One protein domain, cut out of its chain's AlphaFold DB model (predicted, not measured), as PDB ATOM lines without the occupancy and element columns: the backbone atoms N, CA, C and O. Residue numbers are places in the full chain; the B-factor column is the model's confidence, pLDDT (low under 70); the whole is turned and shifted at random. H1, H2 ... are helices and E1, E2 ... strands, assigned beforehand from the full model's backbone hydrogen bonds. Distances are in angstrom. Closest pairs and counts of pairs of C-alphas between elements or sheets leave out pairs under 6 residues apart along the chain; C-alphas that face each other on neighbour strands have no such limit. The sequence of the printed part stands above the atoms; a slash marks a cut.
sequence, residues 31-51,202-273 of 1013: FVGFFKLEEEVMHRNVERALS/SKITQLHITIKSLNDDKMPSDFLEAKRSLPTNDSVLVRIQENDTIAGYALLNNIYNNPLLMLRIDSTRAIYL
ATOM      1  N   PHE A  31     192.961 235.265 146.069       79.06
ATOM      2  CA  PHE A  31     192.168 234.041 146.234       79.06
ATOM      3  C   PHE A  31     192.329 233.085 145.051       79.06
ATOM      4  O   PHE A  31     192.475 231.879 145.265       79.06
ATOM      5  N   VAL A  32     192.334 233.613 143.823       80.50
ATOM      6  CA  VAL A  32     192.583 232.811 142.617       80.50
ATOM      7  C   VAL A  32     194.005 232.247 142.647       80.50
ATOM      8  O   VAL A  32     194.198 231.057 142.398       80.50
ATOM      9  N   GLY A  33     194.989 233.069 143.030       83.25
ATOM     10  CA  GLY A  33     196.381 232.638 143.169       83.25
ATOM     11  C   GLY A  33     196.577 231.522 144.201       83.25
ATOM     12  O   GLY A  33     197.239 230.527 143.910       83.25
ATOM     13  N   PHE A  34     195.971 231.639 145.389       86.62
ATOM     14  CA  PHE A  34     196.096 230.622 146.439       86.62
ATOM     15  C   PHE A  34     195.454 229.296 146.046       86.62
ATOM     16  O   PHE A  34     196.055 228.256 146.294       86.62
ATOM     17  N   PHE A  35     194.273 229.315 145.417       84.19
ATOM     18  CA  PHE A  35     193.645 228.079 144.951       84.19
ATOM     19  C   PHE A  35     194.515 227.369 143.911       84.19
ATOM     20  O   PHE A  35     194.751 226.174 144.044       84.19
ATOM     21  N   LYS A  36     195.063 228.109 142.937       87.00
ATOM     22  CA  LYS A  36     195.939 227.540 141.907       87.00
ATOM     23  C   LYS A  36     197.215 226.922 142.498       87.00
ATOM     24  O   LYS A  36     197.621 225.839 142.098       87.00
ATOM     25  N   LEU A  37     197.820 227.579 143.488       86.88
ATOM     26  CA  LEU A  37     198.979 227.038 144.209       86.88
ATOM     27  C   LEU A  37     198.627 225.772 145.009       86.88
ATOM     28  O   LEU A  37     199.393 224.811 145.005       86.88
ATOM     29  N   GLU A  38     197.484 225.759 145.700       89.50
ATOM     30  CA  GLU A  38     196.997 224.574 146.425       89.50
ATOM     31  C   GLU A  38     196.689 223.414 145.471       89.50
ATOM     32  O   GLU A  38     196.994 222.264 145.789       89.50
ATOM     33  N   GLU A  39     196.139 223.718 144.297       89.31
ATOM     34  CA  GLU A  39     195.896 222.770 143.216       89.31
ATOM     35  C   GLU A  39     197.208 222.157 142.713       89.31
ATOM     36  O   GLU A  39     197.349 220.937 142.748       89.31
ATOM     37  N   GLU A  40     198.218 222.961 142.368       89.25
ATOM     38  CA  GLU A  40     199.538 222.465 141.940       89.25
ATOM     39  C   GLU A  40     200.229 221.600 143.009       89.25
ATOM     40  O   GLU A  40     200.816 220.559 142.706       89.25
ATOM     41  N   VAL A  41     200.154 221.997 144.285       90.00
ATOM     42  CA  VAL A  41     200.667 221.179 145.397       90.00
ATOM     43  C   VAL A  41     199.912 219.854 145.496       90.00
ATOM     44  O   VAL A  41     200.537 218.811 145.700       90.00
ATOM     45  N   MET A  42     198.588 219.871 145.337       92.25
ATOM     46  CA  MET A  42     197.782 218.656 145.374       92.25
ATOM     47  C   MET A  42     198.095 217.729 144.194       92.25
ATOM     48  O   MET A  42     198.243 216.530 144.411       92.25
ATOM     49  N   HIS A  43     198.275 218.262 142.984       91.06
ATOM     50  CA  HIS A  43     198.720 217.491 141.819       91.06
ATOM     51  C   HIS A  43     200.016 216.731 142.111       91.06
ATOM     52  O   HIS A  43     200.043 215.504 142.002       91.06
ATOM     53  N   ARG A  44     201.042 217.430 142.614       89.75
ATOM     54  CA  ARG A  44     202.313 216.801 143.009       89.75
ATOM     55  C   ARG A  44     202.134 215.746 144.096       89.75
ATOM     56  O   ARG A  44     202.782 214.705 144.063       89.75
ATOM     57  N   ASN A  45     201.266 215.983 145.079       92.62
ATOM     58  CA  ASN A  45     201.001 214.991 146.123       92.62
ATOM     59  C   ASN A  45     200.335 213.731 145.556       92.62
ATOM     60  O   ASN A  45     200.702 212.620 145.941       92.62
ATOM     61  N   VAL A  46     199.398 213.886 144.619       91.88
ATOM     62  CA  VAL A  46     198.766 212.759 143.925       91.88
ATOM     63  C   VAL A  46     199.788 211.983 143.102       91.88
ATOM     64  O   VAL A  46     199.885 210.767 143.261       91.88
ATOM     65  N   GLU A  47     200.633 212.661 142.330       90.56
ATOM     66  CA  GLU A  47     201.730 212.035 141.581       90.56
ATOM     67  C   GLU A  47     202.737 211.318 142.485       90.56
ATOM     68  O   GLU A  47     203.178 210.215 142.162       90.56
ATOM     69  N   ARG A  48     203.061 211.879 143.656       89.56
ATOM     70  CA  ARG A  48     203.913 211.224 144.661       89.56
ATOM     71  C   ARG A  48     203.299 209.925 145.176       89.56
ATOM     72  O   ARG A  48     204.019 208.940 145.335       89.56
ATOM     73  N   ALA A  49     201.991 209.895 145.429       90.75
ATOM     74  CA  ALA A  49     201.317 208.671 145.857       90.75
ATOM     75  C   ALA A  49     201.249 207.626 144.735       90.75
ATOM     76  O   ALA A  49     201.512 206.450 144.985       90.75
ATOM     77  N   LEU A  50     200.955 208.048 143.500       90.62
ATOM     78  CA  LEU A  50     200.983 207.169 142.325       90.62
ATOM     79  C   LEU A  50     202.388 206.593 142.102       90.62
ATOM     80  O   LEU A  50     202.542 205.387 141.928       90.62
ATOM     81  N   SER A  51     203.417 207.434 142.205       90.31
ATOM     82  CA  SER A  51     204.822 207.032 142.106       90.31
ATOM     83  C   SER A  51     205.218 206.058 143.211       90.31
ATOM     84  O   SER A  51     205.957 205.115 142.953       90.31
ATOM     85  N   SER A 202     200.875 205.613 153.254       92.00
ATOM     86  CA  SER A 202     200.546 206.919 153.835       92.00
ATOM     87  C   SER A 202     201.669 207.434 154.738       92.00
ATOM     88  O   SER A 202     202.055 208.597 154.663       92.00
ATOM     89  N   LYS A 203     202.269 206.559 155.557       90.31
ATOM     90  CA  LYS A 203     203.382 206.921 156.445       90.31
ATOM     91  C   LYS A 203     204.670 207.234 155.677       90.31
ATOM     92  O   LYS A 203     205.369 208.172 156.044       90.31
ATOM     93  N   ILE A 204     204.982 206.452 154.641       86.38
ATOM     94  CA  ILE A 204     206.179 206.649 153.804       86.38
ATOM     95  C   ILE A 204     206.066 207.940 152.996       86.38
ATOM     96  O   ILE A 204     207.008 208.724 152.943       86.38
ATOM     97  N   THR A 205     204.906 208.172 152.385       88.62
ATOM     98  CA  THR A 205     204.668 209.362 151.562       88.62
ATOM     99  C   THR A 205     204.370 210.607 152.397       88.62
ATOM    100  O   THR A 205     204.491 211.714 151.877       88.62
ATOM    101  N   GLN A 206     204.031 210.436 153.682       91.00
ATOM    102  CA  GLN A 206     203.480 211.472 154.564       91.00
ATOM    103  C   GLN A 206     202.186 212.091 154.013       91.00
ATOM    104  O   GLN A 206     201.913 213.272 154.214       91.00
ATOM    105  N   LEU A 207     201.386 211.288 153.310       92.12
ATOM    106  CA  LEU A 207     200.120 211.695 152.708       92.12
ATOM    107  C   LEU A 207     198.985 210.865 153.299       92.12
ATOM    108  O   LEU A 207     199.157 209.682 153.579       92.12
ATOM    109  N   HIS A 208     197.809 211.466 153.472       91.81
ATOM    110  CA  HIS A 208     196.622 210.724 153.887       91.81
ATOM    111  C   HIS A 208     195.989 210.055 152.661       91.81
ATOM    112  O   HIS A 208     195.163 210.659 151.977       91.81
ATOM    113  N   ILE A 209     196.431 208.833 152.345       93.44
ATOM    114  CA  ILE A 209     195.998 208.098 151.151       93.44
ATOM    115  C   ILE A 209     194.770 207.254 151.491       93.44
ATOM    116  O   ILE A 209     194.789 206.439 152.410       93.44
ATOM    117  N   THR A 210     193.715 207.393 150.693       92.31
ATOM    118  CA  THR A 210     192.540 206.517 150.731       92.31
ATOM    119  C   THR A 210     192.344 205.885 149.360       92.31
ATOM    120  O   THR A 210     192.278 206.592 148.360       92.31
ATOM    121  N   ILE A 211     192.221 204.558 149.293       90.88
ATOM    122  CA  ILE A 211     191.961 203.838 148.037       90.88
ATOM    123  C   ILE A 211     190.619 203.121 148.147       90.88
ATOM    124  O   ILE A 211     190.350 202.434 149.135       90.88
ATOM    125  N   LYS A 212     189.763 203.276 147.135       88.88
ATOM    126  CA  LYS A 212     188.459 202.602 147.049       88.88
ATOM    127  C   LYS A 212     188.259 201.951 145.690       88.88
ATOM    128  O   LYS A 212     188.707 202.465 144.671       88.88
ATOM    129  N   SER A 213     187.575 200.810 145.676       87.25
ATOM    130  CA  SER A 213     187.220 200.119 144.434       87.25
ATOM    131  C   SER A 213     186.127 200.877 143.686       87.25
ATOM    132  O   SER A 213     185.144 201.296 144.293       87.25
ATOM    133  N   LEU A 214     186.257 201.017 142.363       83.88
ATOM    134  CA  LEU A 214     185.221 201.636 141.524       83.88
ATOM    135  C   LEU A 214     183.946 200.787 141.408       83.88
ATOM    136  O   LEU A 214     182.931 201.313 140.940       83.88
ATOM    137  N   ASN A 215     184.024 199.515 141.820       78.50
ATOM    138  CA  ASN A 215     182.942 198.529 141.826       78.50
ATOM    139  C   ASN A 215     182.298 198.362 143.218       78.50
ATOM    140  O   ASN A 215     181.524 197.432 143.416       78.50
ATOM    141  N   ASP A 216     182.655 199.199 144.197       80.38
ATOM    142  CA  ASP A 216     182.051 199.166 145.531       80.38
ATOM    143  C   ASP A 216     180.663 199.834 145.514       80.38
ATOM    144  O   ASP A 216     180.541 201.036 145.265       80.38
ATOM    145  N   ASP A 217     179.615 199.058 145.809       67.38
ATOM    146  CA  ASP A 217     178.221 199.523 145.854       67.38
ATOM    147  C   ASP A 217     177.962 200.566 146.966       67.38
ATOM    148  O   ASP A 217     176.925 201.233 146.959       67.38
ATOM    149  N   LYS A 218     178.888 200.734 147.927       77.75
ATOM    150  CA  LYS A 218     178.795 201.689 149.052       77.75
ATOM    151  C   LYS A 218     179.868 202.786 149.001       77.75
ATOM    152  O   LYS A 218     180.440 203.156 150.028       77.75
ATOM    153  N   MET A 219     180.152 203.318 147.817       79.88
ATOM    154  CA  MET A 219     181.132 204.394 147.653       79.88
ATOM    155  C   MET A 219     180.641 205.726 148.278       79.88
ATOM    156  O   MET A 219     179.488 206.109 148.058       79.88
ATOM    157  N   PRO A 220     181.484 206.449 149.044       83.94
ATOM    158  CA  PRO A 220     181.150 207.772 149.583       83.94
ATOM    159  C   PRO A 220     180.756 208.795 148.497       83.94
ATOM    160  O   PRO A 220     181.185 208.695 147.345       83.94
ATOM    161  N   SER A 221     179.926 209.785 148.847       82.56
ATOM    162  CA  SER A 221     179.350 210.738 147.881       82.56
ATOM    163  C   SER A 221     180.392 211.609 147.173       82.56
ATOM    164  O   SER A 221     180.239 211.896 145.990       82.56
ATOM    165  N   ASP A 222     181.470 211.974 147.864       84.44
ATOM    166  CA  ASP A 222     182.620 212.706 147.321       84.44
ATOM    167  C   ASP A 222     183.342 211.910 146.219       84.44
ATOM    168  O   ASP A 222     183.600 212.439 145.136       84.44
ATOM    169  N   PHE A 223     183.569 210.610 146.431       86.38
ATOM    170  CA  PHE A 223     184.141 209.718 145.416       86.38
ATOM    171  C   PHE A 223     183.208 209.534 144.203       86.38
ATOM    172  O   PHE A 223     183.674 209.475 143.064       86.38
ATOM    173  N   LEU A 224     181.887 209.474 144.418       83.75
ATOM    174  CA  LEU A 224     180.901 209.383 143.330       83.75
ATOM    175  C   LEU A 224     180.883 210.644 142.458       83.75
ATOM    176  O   LEU A 224     180.761 210.549 141.234       83.75
ATOM    177  N   GLU A 225     181.006 211.821 143.069       83.31
ATOM    178  CA  GLU A 225     181.122 213.084 142.342       83.31
ATOM    179  C   GLU A 225     182.440 213.185 141.579       83.31
ATOM    180  O   GLU A 225     182.428 213.527 140.393       83.31
ATOM    181  N   ALA A 226     183.558 212.827 142.217       85.12
ATOM    182  CA  ALA A 226     184.864 212.793 141.569       85.12
ATOM    183  C   ALA A 226     184.845 211.870 140.341       85.12
ATOM    184  O   ALA A 226     185.250 212.284 139.256       85.12
ATOM    185  N   LYS A 227     184.256 210.671 140.461       83.12
ATOM    186  CA  LYS A 227     184.097 209.704 139.358       83.12
ATOM    187  C   LYS A 227     183.341 210.270 138.154       83.12
ATOM    188  O   LYS A 227     183.639 209.890 137.029       83.12
ATOM    189  N   ARG A 228     182.367 211.163 138.365       81.69
ATOM    190  CA  ARG A 228     181.609 211.812 137.276       81.69
ATOM    191  C   ARG A 228     182.376 212.951 136.606       81.69
ATOM    192  O   ARG A 228     182.040 213.310 135.484       81.69
ATOM    193  N   SER A 229     183.325 213.562 137.313       81.69
ATOM    194  CA  SER A 229     184.076 214.738 136.856       81.69
ATOM    195  C   SER A 229     185.480 214.424 136.341       81.69
ATOM    196  O   SER A 229     186.045 215.272 135.663       81.69
ATOM    197  N   LEU A 230     186.040 213.251 136.651       80.69
ATOM    198  CA  LEU A 230     187.350 212.804 136.169       80.69
ATOM    199  C   LEU A 230     187.314 212.512 134.652       80.69
ATOM    200  O   LEU A 230     186.544 211.649 134.221       80.69
ATOM    201  N   PRO A 231     188.136 213.194 133.831       63.34
ATOM    202  CA  PRO A 231     188.355 212.823 132.435       63.34
ATOM    203  C   PRO A 231     188.918 211.398 132.285       63.34
ATOM    204  O   PRO A 231     189.686 210.917 133.113       63.34
ATOM    205  N   THR A 232     188.583 210.727 131.182       57.75
ATOM    206  CA  THR A 232     188.858 209.299 130.921       57.75
ATOM    207  C   THR A 232     190.331 208.893 130.710       57.75
ATOM    208  O   THR A 232     190.564 207.792 130.226       57.75
ATOM    209  N   ASN A 233     191.332 209.711 131.059       53.75
ATOM    210  CA  ASN A 233     192.748 209.305 130.993       53.75
ATOM    211  C   ASN A 233     193.643 210.184 131.890       53.75
ATOM    212  O   ASN A 233     193.555 211.406 131.783       53.75
ATOM    213  N   ASP A 234     194.454 209.565 132.760       57.94
ATOM    214  CA  ASP A 234     195.576 210.110 133.567       57.94
ATOM    215  C   ASP A 234     195.413 211.496 134.220       57.94
ATOM    216  O   ASP A 234     196.381 212.191 134.516       57.94
ATOM    217  N   SER A 235     194.178 211.910 134.481       69.69
ATOM    218  CA  SER A 235     193.884 213.227 135.038       69.69
ATOM    219  C   SER A 235     193.698 213.153 136.549       69.69
ATOM    220  O   SER A 235     192.964 212.312 137.073       69.69
ATOM    221  N   VAL A 236     194.372 214.059 137.253       85.62
ATOM    222  CA  VAL A 236     194.144 214.308 138.675       85.62
ATOM    223  C   VAL A 236     193.051 215.364 138.797       85.62
ATOM    224  O   VAL A 236     193.122 216.412 138.159       85.62
ATOM    225  N   LEU A 237     192.039 215.094 139.616       88.62
ATOM    226  CA  LEU A 237     190.977 216.046 139.931       88.62
ATOM    227  C   LEU A 237     191.197 216.598 141.336       88.62
ATOM    228  O   LEU A 237     191.162 215.843 142.306       88.62
ATOM    229  N   VAL A 238     191.355 217.912 141.459       89.81
ATOM    230  CA  VAL A 238     191.463 218.584 142.757       89.81
ATOM    231  C   VAL A 238     190.134 219.235 143.120       89.81
ATOM    232  O   VAL A 238     189.512 219.922 142.309       89.81
ATOM    233  N   ARG A 239     189.669 219.015 144.351       87.50
ATOM    234  CA  ARG A 239     188.432 219.604 144.869       87.50
ATOM    235  C   ARG A 239     188.569 220.026 146.320       87.50
ATOM    236  O   ARG A 239     189.206 219.358 147.125       87.50
ATOM    237  N   ILE A 240     187.901 221.118 146.664       87.69
ATOM    238  CA  ILE A 240     187.720 221.539 148.053       87.69
ATOM    239  C   ILE A 240     186.616 220.666 148.656       87.69
ATOM    240  O   ILE A 240     185.533 220.575 148.077       87.69
ATOM    241  N   GLN A 241     186.900 220.018 149.785       82.44
ATOM    242  CA  GLN A 241     185.940 219.154 150.473       82.44
ATOM    243  C   GLN A 241     185.241 219.919 151.599       82.44
ATOM    244  O   GLN A 241     184.013 219.973 151.640       82.44
ATOM    245  N   GLU A 242     186.023 220.586 152.447       78.88
ATOM    246  CA  GLU A 242     185.548 221.515 153.475       78.88
ATOM    247  C   GLU A 242     186.360 222.820 153.429       78.88
ATOM    248  O   GLU A 242     187.311 222.961 152.658       78.88
ATOM    249  N   ASN A 243     186.000 223.816 154.244       75.38
ATOM    250  CA  ASN A 243     186.662 225.129 154.213       75.38
ATOM    251  C   ASN A 243     188.183 225.057 154.456       75.38
ATOM    252  O   ASN A 243     188.916 225.924 153.976       75.38
ATOM    253  N   ASP A 244     188.654 224.037 155.168       84.88
ATOM    254  CA  ASP A 244     190.046 223.811 155.556       84.88
ATOM    255  C   ASP A 244     190.675 222.553 154.936       84.88
ATOM    256  O   ASP A 244     191.861 222.308 155.162       84.88
ATOM    257  N   THR A 245     189.940 221.791 154.120       88.38
ATOM    258  CA  THR A 245     190.434 220.556 153.495       88.38
ATOM    259  C   THR A 245     190.278 220.579 151.979       88.38
ATOM    260  O   THR A 245     189.251 220.964 151.415       88.38
ATOM    261  N   ILE A 246     191.342 220.165 151.300       92.62
ATOM    262  CA  ILE A 246     191.395 219.991 149.853       92.62
ATOM    263  C   ILE A 246     191.783 218.546 149.563       92.62
ATOM    264  O   ILE A 246     192.675 217.995 150.209       92.62
ATOM    265  N   ALA A 247     191.092 217.937 148.611       93.25
ATOM    266  CA  ALA A 247     191.256 216.547 148.238       93.25
ATOM    267  C   ALA A 247     191.654 216.425 146.763       93.25
ATOM    268  O   ALA A 247     191.059 217.063 145.890       93.25
ATOM    269  N   GLY A 248     192.658 215.600 146.487       93.12
ATOM    270  CA  GLY A 248     193.076 215.214 145.141       93.12
ATOM    271  C   GLY A 248     192.635 213.792 144.830       93.12
ATOM    272  O   GLY A 248     192.814 212.904 145.661       93.12
ATOM    273  N   TYR A 249     192.073 213.568 143.646       92.50
ATOM    274  CA  TYR A 249     191.558 212.275 143.198       92.50
ATOM    275  C   TYR A 249     192.278 211.821 141.932       92.50
ATOM    276  O   TYR A 249     192.461 212.615 141.012       92.50
ATOM    277  N   ALA A 250     192.618 210.538 141.855       92.19
ATOM    278  CA  ALA A 250     193.161 209.907 140.656       92.19
ATOM    279  C   ALA A 250     192.583 208.506 140.451       92.19
ATOM    280  O   ALA A 250     192.203 207.816 141.403       92.19
ATOM    281  N   LEU A 251     192.530 208.077 139.192       89.88
ATOM    282  CA  LEU A 251     192.165 206.714 138.827       89.88
ATOM    283  C   LEU A 251     193.409 205.827 138.836       89.88
ATOM    284  O   LEU A 251     194.464 206.201 138.335       89.88
ATOM    285  N   LEU A 252     193.265 204.638 139.408       89.12
ATOM    286  CA  LEU A 252     194.260 203.579 139.369       89.12
ATOM    287  C   LEU A 252     193.761 202.491 138.427       89.12
ATOM    288  O   LEU A 252     192.698 201.895 138.646       89.12
ATOM    289  N   ASN A 253     194.540 202.238 137.384       87.00
ATOM    290  CA  ASN A 253     194.169 201.306 136.337       87.00
ATOM    291  C   ASN A 253     194.560 199.865 136.694       87.00
ATOM    292  O   ASN A 253     195.487 199.609 137.465       87.00
ATOM    293  N   ASN A 254     193.828 198.907 136.133       85.75
ATOM    294  CA  ASN A 254     194.175 197.496 136.190       85.75
ATOM    295  C   ASN A 254     195.351 197.165 135.257       85.75
ATOM    296  O   ASN A 254     195.817 198.012 134.499       85.75
ATOM    297  N   ILE A 255     195.787 195.904 135.258       82.38
ATOM    298  CA  ILE A 255     196.856 195.386 134.376       82.38
ATOM    299  C   ILE A 255     196.622 195.601 132.864       82.38
ATOM    300  O   ILE A 255     197.547 195.453 132.074       82.38
ATOM    301  N   TYR A 256     195.397 195.937 132.447       78.56
ATOM    302  CA  TYR A 256     195.019 196.226 131.059       78.56
ATOM    303  C   TYR A 256     194.785 197.712 130.800       78.56
ATOM    304  O   TYR A 256     194.154 198.077 129.810       78.56
ATOM    305  N   ASN A 257     195.250 198.560 131.712       78.12
ATOM    306  CA  ASN A 257     195.096 200.002 131.662       78.12
ATOM    307  C   ASN A 257     193.633 200.500 131.694       78.12
ATOM    308  O   ASN A 257     193.328 201.570 131.180       78.12
ATOM    309  N   ASN A 258     192.714 199.741 132.306       82.75
ATOM    310  CA  ASN A 258     191.336 200.189 132.542       82.75
ATOM    311  C   ASN A 258     191.150 200.628 134.005       82.75
ATOM    312  O   ASN A 258     191.595 199.893 134.888       82.75
ATOM    313  N   PRO A 259     190.447 201.737 134.301       85.44
ATOM    314  CA  PRO A 259     190.216 202.194 135.673       85.44
ATOM    315  C   PRO A 259     189.582 201.119 136.563       85.44
ATOM    316  O   PRO A 259     188.545 200.549 136.222       85.44
ATOM    317  N   LEU A 260     190.190 200.858 137.722       87.75
ATOM    318  CA  LEU A 260     189.763 199.816 138.661       87.75
ATOM    319  C   LEU A 260     189.544 200.357 140.073       87.75
ATOM    320  O   LEU A 260     188.531 200.051 140.707       87.75
ATOM    321  N   LEU A 261     190.481 201.167 140.563       90.25
ATOM    322  CA  LEU A 261     190.411 201.796 141.878       90.25
ATOM    323  C   LEU A 261     190.450 203.319 141.723       90.25
ATOM    324  O   LEU A 261     190.871 203.848 140.697       90.25
ATOM    325  N   MET A 262     190.018 204.023 142.758       90.44
ATOM    326  CA  MET A 262     190.173 205.463 142.892       90.44
ATOM    327  C   MET A 262     191.009 205.754 144.129       90.44
ATOM    328  O   MET A 262     190.707 205.265 145.220       90.44
ATOM    329  N   LEU A 263     192.053 206.547 143.937       92.25
ATOM    330  CA  LEU A 263     192.921 207.058 144.981       92.25
ATOM    331  C   LEU A 263     192.487 208.482 145.329       92.25
ATOM    332  O   LEU A 263     192.270 209.297 144.437       92.25
ATOM    333  N   ARG A 264     192.372 208.768 146.625       93.00
ATOM    334  CA  ARG A 264     192.139 210.099 147.183       93.00
ATOM    335  C   ARG A 264     193.277 210.465 148.123       93.00
ATOM    336  O   ARG A 264     193.732 209.618 148.895       93.00
ATOM    337  N   ILE A 265     193.688 211.724 148.081       94.69
ATOM    338  CA  ILE A 265     194.635 212.321 149.020       94.69
ATOM    339  C   ILE A 265     193.997 213.523 149.675       94.69
ATOM    340  O   ILE A 265     193.550 214.425 148.975       94.69
ATOM    341  N   ASP A 266     194.020 213.547 151.001       91.50
ATOM    342  CA  ASP A 266     193.513 214.666 151.788       91.50
ATOM    343  C   ASP A 266     194.677 215.558 152.248       91.50
ATOM    344  O   ASP A 266     195.699 215.068 152.736       91.50
ATOM    345  N   SER A 267     194.527 216.874 152.101       91.06
ATOM    346  CA  SER A 267     195.486 217.873 152.577       91.06
ATOM    347  C   SER A 267     194.771 219.054 153.226       91.06
ATOM    348  O   SER A 267     193.649 219.414 152.868       91.06
ATOM    349  N   THR A 268     195.439 219.693 154.182       89.88
ATOM    350  CA  THR A 268     194.940 220.916 154.814       89.88
ATOM    351  C   THR A 268     195.171 222.127 153.913       89.88
ATOM    352  O   THR A 268     196.259 222.291 153.359       89.88
ATOM    353  N   ARG A 269     194.206 223.046 153.857       91.12
ATOM    354  CA  ARG A 269     194.269 224.317 153.116       91.12
ATOM    355  C   ARG A 269     195.070 225.393 153.855       91.12
ATOM    356  O   ARG A 269     194.599 226.497 154.132       91.12
ATOM    357  N   ALA A 270     196.289 225.038 154.260       85.94
ATOM    358  CA  ALA A 270     197.152 225.896 155.065       85.94
ATOM    359  C   ALA A 270     197.570 227.169 154.309       85.94
ATOM    360  O   ALA A 270     197.643 228.239 154.916       85.94
ATOM    361  N   ILE A 271     197.789 227.064 152.991       86.69
ATOM    362  CA  ILE A 271     198.149 228.193 152.122       86.69
ATOM    363  C   ILE A 271     197.000 229.199 152.089       86.69
ATOM    364  O   ILE A 271     197.218 230.380 152.349       86.69
ATOM    365  N   TYR A 272     195.770 228.737 151.867       85.75
ATOM    366  CA  TYR A 272     194.583 229.583 151.895       85.75
ATOM    367  C   TYR A 272     194.363 230.238 153.266       85.75
ATOM    368  O   TYR A 272     194.197 231.457 153.353       85.75
ATOM    369  N   LEU A 273     194.411 229.464 154.357       84.88
ATOM    370  CA  LEU A 273     194.204 229.989 155.714       84.88
ATOM    371  C   LEU A 273     195.267 231.027 156.105       84.88
ATOM    372  O   LEU A 273     194.948 232.038 156.739       84.88
TER     373      LEU A 273
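What this domain is: This is residues 31 to 51 and 202 to 273 of the 1013 residues of the protein "Sensory histidine kinase AtoS" of Methanosaeta sp. PtaU1.Bin112 (UniProt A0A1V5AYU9). A strongly twisted sheet of four strands has a helix over each face: the long H1 runs slantwise over one, and the shorter H3 crosses the other. The short H2 only grazes the sheet near E1, and the short H4, following E4, packs on residues 31 to 38 of H1. The printed part has 93 residues, with four named helices and four named strands in the order H1 H2 E1 H3 E2 E3 E4 H4; the sheet's order is E1 E4 E3 E2, all antiparallel, and the class is mixed, helices and strands. The whole is compact, with a radius of gyration of the C-alphas of 13.1 A and spans of 40 by 27 by 23 A.

How they stand to each other: H1, residues 31 to 51, is on the sheet of E1, residues 208 to 213, E4, residues 259 to 268, E3, residues 245 to 253, and E2, residues 237 to 242. It lies over E4, E3 and E2 at a height over the sheet of 8.2 A, slantwise to the strands, at 48 degrees to E4 on the local plane. The closest C-alphas of H1 and E3 are those of Met 42 and Gly 248, 5.8 A apart. H2, residues 202 to 205, is close to H1 but not clearly touching; their closest C-alphas, of Ala 49 and Thr 205, are 6.7 A apart. Edge strand E1 is antiparallel to E4 at 156 degrees, with N 210 and O 264 within hydrogen-bond range at 2.9 A. H3, residues 221 to 229, is on the opposite face from H1, over E3 at a height over the sheet of 8.5 A, and runs only just across the strands, at 62 degrees to E3 on the local plane. The closest C-alphas of H3 and E3 are those of Ala 226 and Tyr 249, 6.9 A apart. E2, E3 and E4 form a meander, each strand the antiparallel neighbour of the one before. In the hairpin of E2 and E3, N 239 and O 247 are 2.8 A apart; in that of E3 and E4, N 248 and O 265 are 2.9 A apart, both within hydrogen-bond range. H4, residues 270 to 273, is not on the sheet but touches H1, where the closest C-alphas, of Phe 34 and Tyr 272, are 5.8 A apart. In H1 and H3 every O i to N i+4 pair is within hydrogen-bond range; H2 and H4 are too short for such a pair.

Where its parts are: H1 begins at C-alpha 31, (192.168, 234.041, 146.234), and is 30.1 A long. After H2, E1 measures 17.0 A, H3 12.6 A and E2 15.6 A. E3 is 26.1 A long, and E4, 27.2 A, begins at C-alpha 259, (190.216, 202.194, 135.673). H4 ends at C-alpha 273, (194.204, 229.989, 155.714).

The domain as a whole: The two C-alphas farthest apart, of Tyr 256 and Leu 273, are 41.8 A apart. Residues 52 to 201 are not printed, and C-alphas 51 and 202 are 12.5 A apart across this cut. Of the links printed whole, none is long. The mean pLDDT of the printed part is 85.5, with residues 217 and 231 to 235 under 70.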